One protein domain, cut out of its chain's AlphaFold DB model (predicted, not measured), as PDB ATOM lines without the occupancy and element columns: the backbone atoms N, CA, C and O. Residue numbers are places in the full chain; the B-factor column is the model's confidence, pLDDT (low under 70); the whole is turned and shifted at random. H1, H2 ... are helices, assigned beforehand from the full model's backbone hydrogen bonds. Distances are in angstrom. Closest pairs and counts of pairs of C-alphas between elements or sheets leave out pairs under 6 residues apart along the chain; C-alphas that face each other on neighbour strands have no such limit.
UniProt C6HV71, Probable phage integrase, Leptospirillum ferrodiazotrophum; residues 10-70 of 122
ATOM      1  N   LYS A  10     192.858 173.630 200.638       80.25
ATOM      2  CA  LYS A  10     194.285 173.960 200.711       80.25
ATOM      3  C   LYS A  10     194.525 175.461 200.885       80.25
ATOM      4  O   LYS A  10     195.458 175.848 201.578       80.25
ATOM      5  N   GLU A  11     193.712 176.312 200.269       80.38
ATOM      6  CA  GLU A  11     193.821 177.762 200.459       80.38
ATOM      7  C   GLU A  11     193.408 178.133 201.885       80.38
ATOM      8  O   GLU A  11     194.162 178.806 202.579       80.38
ATOM      9  N   ALA A  12     192.290 177.586 202.372       80.44
ATOM     10  CA  ALA A  12     191.798 177.840 203.727       80.44
ATOM     11  C   ALA A  12     192.746 177.353 204.844       80.44
ATOM     12  O   ALA A  12     192.748 177.914 205.941       80.44
ATOM     13  N   GLU A  13     193.535 176.309 204.582       84.69
ATOM     14  CA  GLU A  13     194.553 175.787 205.501       84.69
ATOM     15  C   GLU A  13     195.813 176.664 205.554       84.69
ATOM     16  O   GLU A  13     196.484 176.686 206.580       84.69
ATOM     17  N   ASN A  14     196.118 177.413 204.489       85.81
ATOM     18  CA  ASN A  14     197.293 178.287 204.429       85.81
ATOM     19  C   ASN A  14     196.982 179.743 204.797       85.81
ATOM     20  O   ASN A  14     197.872 180.466 205.234       85.81
ATOM     21  N   THR A  15     195.729 180.181 204.651       88.38
ATOM     22  CA  THR A  15     195.327 181.556 204.963       88.38
ATOM     23  C   THR A  15     194.864 181.699 206.408       88.38
ATOM     24  O   THR A  15     193.978 180.973 206.879       88.38
ATOM     25  N   THR A  16     195.416 182.690 207.099       90.50
ATOM     26  CA  THR A  16     194.940 183.103 208.426       90.50
ATOM     27  C   THR A  16     193.749 184.050 208.313       90.50
ATOM     28  O   THR A  16     193.590 184.758 207.313       90.50
ATOM     29  N   LEU A  17     192.907 184.100 209.350       89.06
ATOM     30  CA  LEU A  17     191.778 185.032 209.377       89.06
ATOM     31  C   LEU A  17     192.242 186.492 209.291       89.06
ATOM     32  O   LEU A  17     191.600 187.288 208.613       89.06
ATOM     33  N   SER A  18     193.360 186.847 209.929       89.38
ATOM     34  CA  SER A  18     193.920 188.199 209.848       89.38
ATOM     35  C   SER A  18     194.248 188.620 208.418       89.38
ATOM     36  O   SER A  18     193.896 189.724 208.020       89.38
ATOM     37  N   GLU A  19     194.865 187.735 207.636       89.94
ATOM     38  CA  GLU A  19     195.240 188.025 206.249       89.94
ATOM     39  C   GLU A  19     194.004 188.171 205.350       89.94
ATOM     40  O   GLU A  19     193.924 189.072 204.514       89.94
ATOM     41  N   ALA A  20     192.999 187.318 205.560       90.69
ATOM     42  CA  ALA A  20     191.732 187.412 204.846       90.69
ATOM     43  C   ALA A  20     190.996 188.728 205.154       90.69
ATOM     44  O   ALA A  20     190.437 189.352 204.251       90.69
ATOM     45  N   LEU A  21     191.019 189.169 206.416       91.25
ATOM     46  CA  LEU A  21     190.427 190.437 206.835       91.25
ATOM     47  C   LEU A  21     191.172 191.651 206.269       91.25
ATOM     48  O   LEU A  21     190.526 192.634 205.912       91.25
ATOM     49  N   ASP A  22     192.496 191.579 206.143       90.88
ATOM     50  CA  ASP A  22     193.297 192.653 205.546       90.88
ATOM     51  C   ASP A  22     192.966 192.849 204.066       90.88
ATOM     52  O   ASP A  22     192.743 193.975 203.624       90.88
ATOM     53  N   ARG A  23     192.819 191.751 203.318       91.00
ATOM     54  CA  ARG A  23     192.362 191.799 201.920       91.00
ATOM     55  C   ARG A  23     190.937 192.334 201.797       91.00
ATOM     56  O   ARG A  23     190.628 193.124 200.911       91.00
ATOM     57  N   TYR A  24     190.057 191.921 202.704       91.12
ATOM     58  CA  TYR A  24     188.683 192.409 202.731       91.12
ATOM     59  C   TYR A  24     188.617 193.923 202.976       91.12
ATOM     60  O   TYR A  24     187.795 194.619 202.372       91.12
ATOM     61  N   LEU A  25     189.495 194.434 203.843       90.50
ATOM     62  CA  LEU A  25     189.564 195.850 204.170       90.50
ATOM     63  C   LEU A  25     189.871 196.687 202.922       90.50
ATOM     64  O   LEU A  25     189.131 197.629 202.640       90.50
ATOM     65  N   THR A  26     190.884 196.301 202.147       89.94
ATOM     66  CA  THR A  26     191.322 197.053 200.962       89.94
ATOM     67  C   THR A  26     190.363 196.910 199.777       89.94
ATOM     68  O   THR A  26     190.030 197.886 199.112       89.94
ATOM     69  N   GLU A  27     189.859 195.706 199.499       91.25
ATOM     70  CA  GLU A  27     189.062 195.469 198.288       91.25
ATOM     71  C   GLU A  27     187.596 195.910 198.422       91.25
ATOM     72  O   GLU A  27     186.969 196.329 197.433       91.25
ATOM     73  N   ILE A  28     187.036 195.777 199.633       90.38
ATOM     74  CA  ILE A  28     185.596 195.881 199.892       90.38
ATOM     75  C   ILE A  28     185.279 197.007 200.877       90.38
ATOM     76  O   ILE A  28     184.417 197.835 200.571       90.38
ATOM     77  N   THR A  29     185.925 197.051 202.046       87.00
ATOM     78  CA  THR A  29     185.551 197.997 203.115       87.00
ATOM     79  C   THR A  29     185.714 199.450 202.682       87.00
ATOM     80  O   THR A  29     184.837 200.257 202.982       87.00
ATOM     81  N   GLU A  30     186.748 199.781 201.906       83.56
ATOM     82  CA  GLU A  30     186.964 201.132 201.357       83.56
ATOM     83  C   GLU A  30     185.786 201.644 200.513       83.56
ATOM     84  O   GLU A  30     185.480 202.834 200.517       83.56
ATOM     85  N   LYS A  31     185.070 200.744 199.831       88.75
ATOM     86  CA  LYS A  31     183.949 201.090 198.943       88.75
ATOM     87  C   LYS A  31     182.618 201.216 199.687       88.75
ATOM     88  O   LYS A  31     181.606 201.586 199.091       88.75
ATOM     89  N   LYS A  32     182.579 200.885 200.981       89.38
ATOM     90  CA  LYS A  32     181.359 200.930 201.789       89.38
ATOM     91  C   LYS A  32     181.202 202.282 202.478       89.38
ATOM     92  O   LYS A  32     182.120 202.794 203.105       89.38
ATOM     93  N   LYS A  33     179.964 202.787 202.510       84.19
ATOM     94  CA  LYS A  33     179.575 204.001 203.259       84.19
ATOM     95  C   LYS A  33     179.912 203.932 204.764       84.19
ATOM     96  O   LYS A  33     180.050 204.962 205.409       84.19
ATOM     97  N   GLY A  34     180.027 202.723 205.322       88.44
ATOM     98  CA  GLY A  34     180.362 202.455 206.727       88.44
ATOM     99  C   GLY A  34     181.811 202.020 206.976       88.44
ATOM    100  O   GLY A  34     182.058 201.378 207.998       88.44
ATOM    101  N   SER A  35     182.738 202.337 206.064       88.12
ATOM    102  CA  SER A  35     184.125 201.847 206.072       88.12
ATOM    103  C   SER A  35     184.813 201.999 207.432       88.12
ATOM    104  O   SER A  35     185.329 201.027 207.970       88.12
ATOM    105  N   TYR A  36     184.723 203.177 208.053       88.00
ATOM    106  CA  TYR A  36     185.364 203.467 209.338       88.00
ATOM    107  C   TYR A  36     184.951 202.508 210.467       88.00
ATOM    108  O   TYR A  36     185.797 201.972 211.186       88.00
ATOM    109  N   GLN A  37     183.646 202.269 210.635       90.00
ATOM    110  CA  GLN A  37     183.152 201.383 211.695       90.00
ATOM    111  C   GLN A  37     183.560 199.934 211.444       90.00
ATOM    112  O   GLN A  37     183.828 199.183 212.379       90.00
ATOM    113  N   GLU A  38     183.573 199.533 210.179       89.62
ATOM    114  CA  GLU A  38     183.925 198.184 209.778       89.62
ATOM    115  C   GLU A  38     185.424 197.927 209.960       89.62
ATOM    116  O   GLU A  38     185.776 196.932 210.589       89.62
ATOM    117  N   SER A  39     186.289 198.872 209.580       89.62
ATOM    118  CA  SER A  39     187.730 198.813 209.850       89.62
ATOM    119  C   SER A  39     188.028 198.661 211.342       89.62
ATOM    120  O   SER A  39     188.799 197.788 211.726       89.62
ATOM    121  N   ARG A  40     187.340 199.413 212.213       90.88
ATOM    122  CA  ARG A  40     187.480 199.267 213.674       90.88
ATOM    123  C   ARG A  40     187.088 197.878 214.183       90.88
ATOM    124  O   ARG A  40     187.766 197.317 215.041       90.88
ATOM    125  N   ARG A  41     185.998 197.298 213.668       90.06
ATOM    126  CA  ARG A  41     185.603 195.924 214.031       90.06
ATOM    127  C   ARG A  41     186.635 194.908 213.543       90.06
ATOM    128  O   ARG A  41     186.949 193.975 214.275       90.06
ATOM    129  N   ILE A  42     187.175 195.109 212.342       90.75
ATOM    130  CA  ILE A  42     188.217 194.263 211.760       90.75
ATOM    131  C   ILE A  42     189.493 194.309 212.611       90.75
ATOM    132  O   ILE A  42     190.013 193.255 212.964       90.75
ATOM    133  N   GLU A  43     189.955 195.494 213.015       90.88
ATOM    134  CA  GLU A  43     191.107 195.658 213.916       90.88
ATOM    135  C   GLU A  43     190.925 194.858 215.215       90.88
ATOM    136  O   GLU A  43     191.803 194.086 215.608       90.88
ATOM    137  N   ASN A  44     189.750 194.960 215.839       89.50
ATOM    138  CA  ASN A  44     189.437 194.209 217.054       89.50
ATOM    139  C   ASN A  44     189.446 192.689 216.816       89.50
ATOM    140  O   ASN A  44     189.958 191.933 217.644       89.50
ATOM    141  N   LEU A  45     188.923 192.229 215.675       87.88
ATOM    142  CA  LEU A  45     188.930 190.813 215.295       87.88
ATOM    143  C   LEU A  45     190.343 190.281 215.015       87.88
ATOM    144  O   LEU A  45     190.624 189.123 215.332       87.88
ATOM    145  N   LYS A  46     191.242 191.115 214.478       88.06
ATOM    146  CA  LYS A  46     192.657 190.767 214.267       88.06
ATOM    147  C   LYS A  46     193.406 190.572 215.584       88.06
ATOM    148  O   LYS A  46     194.210 189.648 215.693       88.06
ATOM    149  N   ILE A  47     193.146 191.427 216.575       88.31
ATOM    150  CA  ILE A  47     193.770 191.345 217.907       88.31
ATOM    151  C   ILE A  47     193.247 190.126 218.681       88.31
ATOM    152  O   ILE A  47     193.988 189.495 219.439       88.31
ATOM    153  N   HIS A  48     191.976 189.780 218.478       86.25
ATOM    154  CA  HIS A  48     191.335 188.647 219.128       86.25
ATOM    155  C   HIS A  48     192.018 187.308 218.788       86.25
ATOM    156  O   HIS A  48     192.634 187.128 217.737       86.25
ATOM    157  N   SER A  49     191.827 186.303 219.646       83.56
ATOM    158  CA  SER A  49     192.351 184.939 219.461       83.56
ATOM    159  C   SER A  49     191.874 184.235 218.181       83.56
ATOM    160  O   SER A  49     192.406 183.182 217.833       83.56
ATOM    161  N   LEU A  50     190.898 184.814 217.472       84.50
ATOM    162  CA  LEU A  50     190.417 184.343 216.174       84.50
ATOM    163  C   LEU A  50     191.318 184.765 215.019       84.50
ATOM    164  O   LEU A  50     191.522 183.966 214.112       84.50
ATOM    165  N   GLY A  51     191.863 185.986 215.045       83.75
ATOM    166  CA  GLY A  51     192.655 186.526 213.938       83.75
ATOM    167  C   GLY A  51     193.877 185.665 213.612       83.75
ATOM    168  O   GLY A  51     194.222 185.488 212.451       83.75
ATOM    169  N   LYS A  52     194.470 185.052 214.643       86.69
ATOM    170  CA  LYS A  52     195.658 184.190 214.545       86.69
ATOM    171  C   LYS A  52     195.364 182.766 214.058       86.69
ATOM    172  O   LYS A  52     196.299 181.996 213.857       86.69
ATOM    173  N   ARG A  53     194.092 182.373 213.935       88.19
ATOM    174  CA  ARG A  53     193.709 181.016 213.517       88.19
ATOM    175  C   ARG A  53     193.594 180.933 211.996       88.19
ATOM    176  O   ARG A  53     193.206 181.895 211.334       88.19
ATOM    177  N   PHE A  54     193.902 179.757 211.458       89.69
ATOM    178  CA  PHE A  54     193.634 179.419 210.061       89.69
ATOM    179  C   PHE A  54     192.133 179.303 209.812       89.69
ATOM    180  O   PHE A  54     191.401 178.820 210.683       89.69
ATOM    181  N   LEU A  55     191.684 179.695 208.618       85.81
ATOM    182  CA  LEU A  55     190.266 179.645 208.248       85.81
ATOM    183  C   LEU A  55     189.697 178.223 208.343       85.81
ATOM    184  O   LEU A  55     188.579 178.045 208.816       85.81
ATOM    185  N   ALA A  56     190.491 177.209 207.983       86.56
ATOM    186  CA  ALA A  56     190.091 175.803 208.067       86.56
ATOM    187  C   ALA A  56     189.830 175.304 209.504       86.56
ATOM    188  O   ALA A  56     189.080 174.347 209.702       86.56
ATOM    189  N   THR A  57     190.435 175.937 210.511       87.00
ATOM    190  CA  THR A  57     190.303 175.538 211.925       87.00
ATOM    191  C   THR A  57     189.117 176.222 212.604       87.00
ATOM    192  O   THR A  57     188.706 175.819 213.694       87.00
ATOM    193  N   ILE A  58     188.556 177.267 211.989       86.50
ATOM    194  CA  ILE A  58     187.408 177.983 212.539       86.50
ATOM    195  C   ILE A  58     186.168 177.112 212.363       86.50
ATOM    196  O   ILE A  58     185.655 176.919 211.265       86.50
ATOM    197  N   LYS A  59     185.686 176.597 213.489       86.31
ATOM    198  CA  LYS A  59     184.455 175.818 213.590       86.31
ATOM    199  C   LYS A  59     183.380 176.616 214.313       86.31
ATOM    200  O   LYS A  59     183.679 177.565 215.042       86.31
ATOM    201  N   GLU A  60     182.139 176.168 214.168       83.31
ATOM    202  CA  GLU A  60     180.982 176.755 214.845       83.31
ATOM    203  C   GLU A  60     181.183 176.841 216.368       83.31
ATOM    204  O   GLU A  60     180.974 177.900 216.953       83.31
ATOM    205  N   GLU A  61     181.714 175.782 216.986       85.56
ATOM    206  CA  GLU A  61     182.036 175.723 218.423       85.56
ATOM    207  C   GLU A  61     182.930 176.887 218.888       85.56
ATOM    208  O   GLU A  61     182.706 177.499 219.934       85.56
ATOM    209  N   THR A  62     183.926 177.245 218.073       83.69
ATOM    210  CA  THR A  62     184.852 178.333 218.387       83.69
ATOM    211  C   THR A  62     184.131 179.678 218.315       83.69
ATOM    212  O   THR A  62     184.342 180.521 219.184       83.69
ATOM    213  N   LEU A  63     183.251 179.881 217.331       84.62
ATOM    214  CA  LEU A  63     182.481 181.121 217.198       84.62
ATOM    215  C   LEU A  63     181.460 181.284 218.331       84.62
ATOM    216  O   LEU A  63     181.365 182.366 218.909       84.62
ATOM    217  N   GLN A  64     180.751 180.212 218.695       83.06
ATOM    218  CA  GLN A  64     179.755 180.232 219.770       83.06
ATOM    219  C   GLN A  64     180.378 180.657 221.106       83.06
ATOM    220  O   GLN A  64     179.857 181.560 221.758       83.06
ATOM    221  N   SER A  65     181.542 180.097 221.461       78.81
ATOM    222  CA  SER A  65     182.246 180.450 222.706       78.81
ATOM    223  C   SER A  65     182.574 181.947 222.832       78.81
ATOM    224  O   SER A  65     182.634 182.496 223.930       78.81
ATOM    225  N   ILE A  66     182.768 182.637 221.708       79.94
ATOM    226  CA  ILE A  66     183.143 184.054 221.684       79.94
ATOM    227  C   ILE A  66     181.922 184.935 221.898       79.94
ATOM    228  O   ILE A  66     181.994 185.918 222.634       79.94
ATOM    229  N   VAL A  67     180.791 184.555 221.307       81.50
ATOM    230  CA  VAL A  67     179.515 185.249 221.501       81.50
ATOM    231  C   VAL A  67     179.065 185.138 222.959       81.50
ATOM    232  O   VAL A  67     178.635 186.130 223.546       81.50
ATOM    233  N   THR A  68     179.233 183.967 223.580       74.81
ATOM    234  CA  THR A  68     178.845 183.744 224.982       74.81
ATOM    235  C   THR A  68     179.685 184.546 225.974       74.81
ATOM    236  O   THR A  68     179.161 184.971 226.996       74.81
ATOM    237  N   ASN A  69     180.955 184.841 225.673       65.31
ATOM    238  CA  ASN A  69     181.796 185.665 226.555       65.31
ATOM    239  C   ASN A  69     181.319 187.126 226.655       65.31
ATOM    240  O   ASN A  69     181.567 187.779 227.665       65.31
ATOM    241  N   GLY A  70     180.611 187.636 225.639       57.38
ATOM    242  CA  GLY A  70     179.970 188.956 225.675       57.38
ATOM    243  C   GLY A  70     178.611 188.973 226.387       57.38
ATOM    244  O   GLY A  70     178.064 190.044 226.636       57.38
TER     245      GLY A  70
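AT A GLANCE: This is residues 10 to 70 of the 122 residues of the protein "Probable phage integrase" of Leptospirillum ferrodiazotrophum (UniProt C6HV71). A flat, all-helix domain is built on a helical hairpin of H2 and H3, side by side and running opposite ways. Short H1 and the longer H4 stand away from that pair, beyond the hairpin's open end, where H2 begins and H3 ends, and neither touches a helix. The printed part has 61 residues with four named helices, in the order H1, H2, H3, H4, and no named strand. It is only just compact, close to loose, with a radius of gyration of the C-alphas of 12.4 A and spans of 32 by 32 by 16 A.

HOW THE PARTS SIT: Start at H1, residues 10 to 14, and cross a tight link of 2 residues to H2, residues 17 to 27; the two are apart. A short link of 7 residues then brings you to H3, residues 35 to 47. H2 and H3 touch and form a helical hairpin, at a shallow tilt of 17 degrees, opposite ways. Look for their closest C-alphas at Ser 18 and Lys 46, 5.3 A apart. H4, residues 60 to 69, is apart from H1, H2 and H3. In H1, H2 and H3 every O i to N i+4 pair is within hydrogen-bond range; in H4, 5 of 6 are.

IN THESE COORDINATES: Find C-alpha 10 at (194.285, 173.960, 200.711), where H1 begins. From C-alpha 17 at (191.778, 185.032, 209.377), H2 runs 15.5 A to C-alpha 27. H3 covers 18.5 A from C-alpha 35 to C-alpha 47. H4 runs 14.7 A and ends at C-alpha 69, at (181.796, 185.665, 226.555).

THE WHOLE: The C-alphas farthest apart, those of Lys 10 and Lys 33, are 33.5 A apart. The printed part has no cut. The link from H3 to H4, residues 48 to 59, is long. Mean pLDDT of the printed part is 86.1; look for values under 70 at residues 69 to 70.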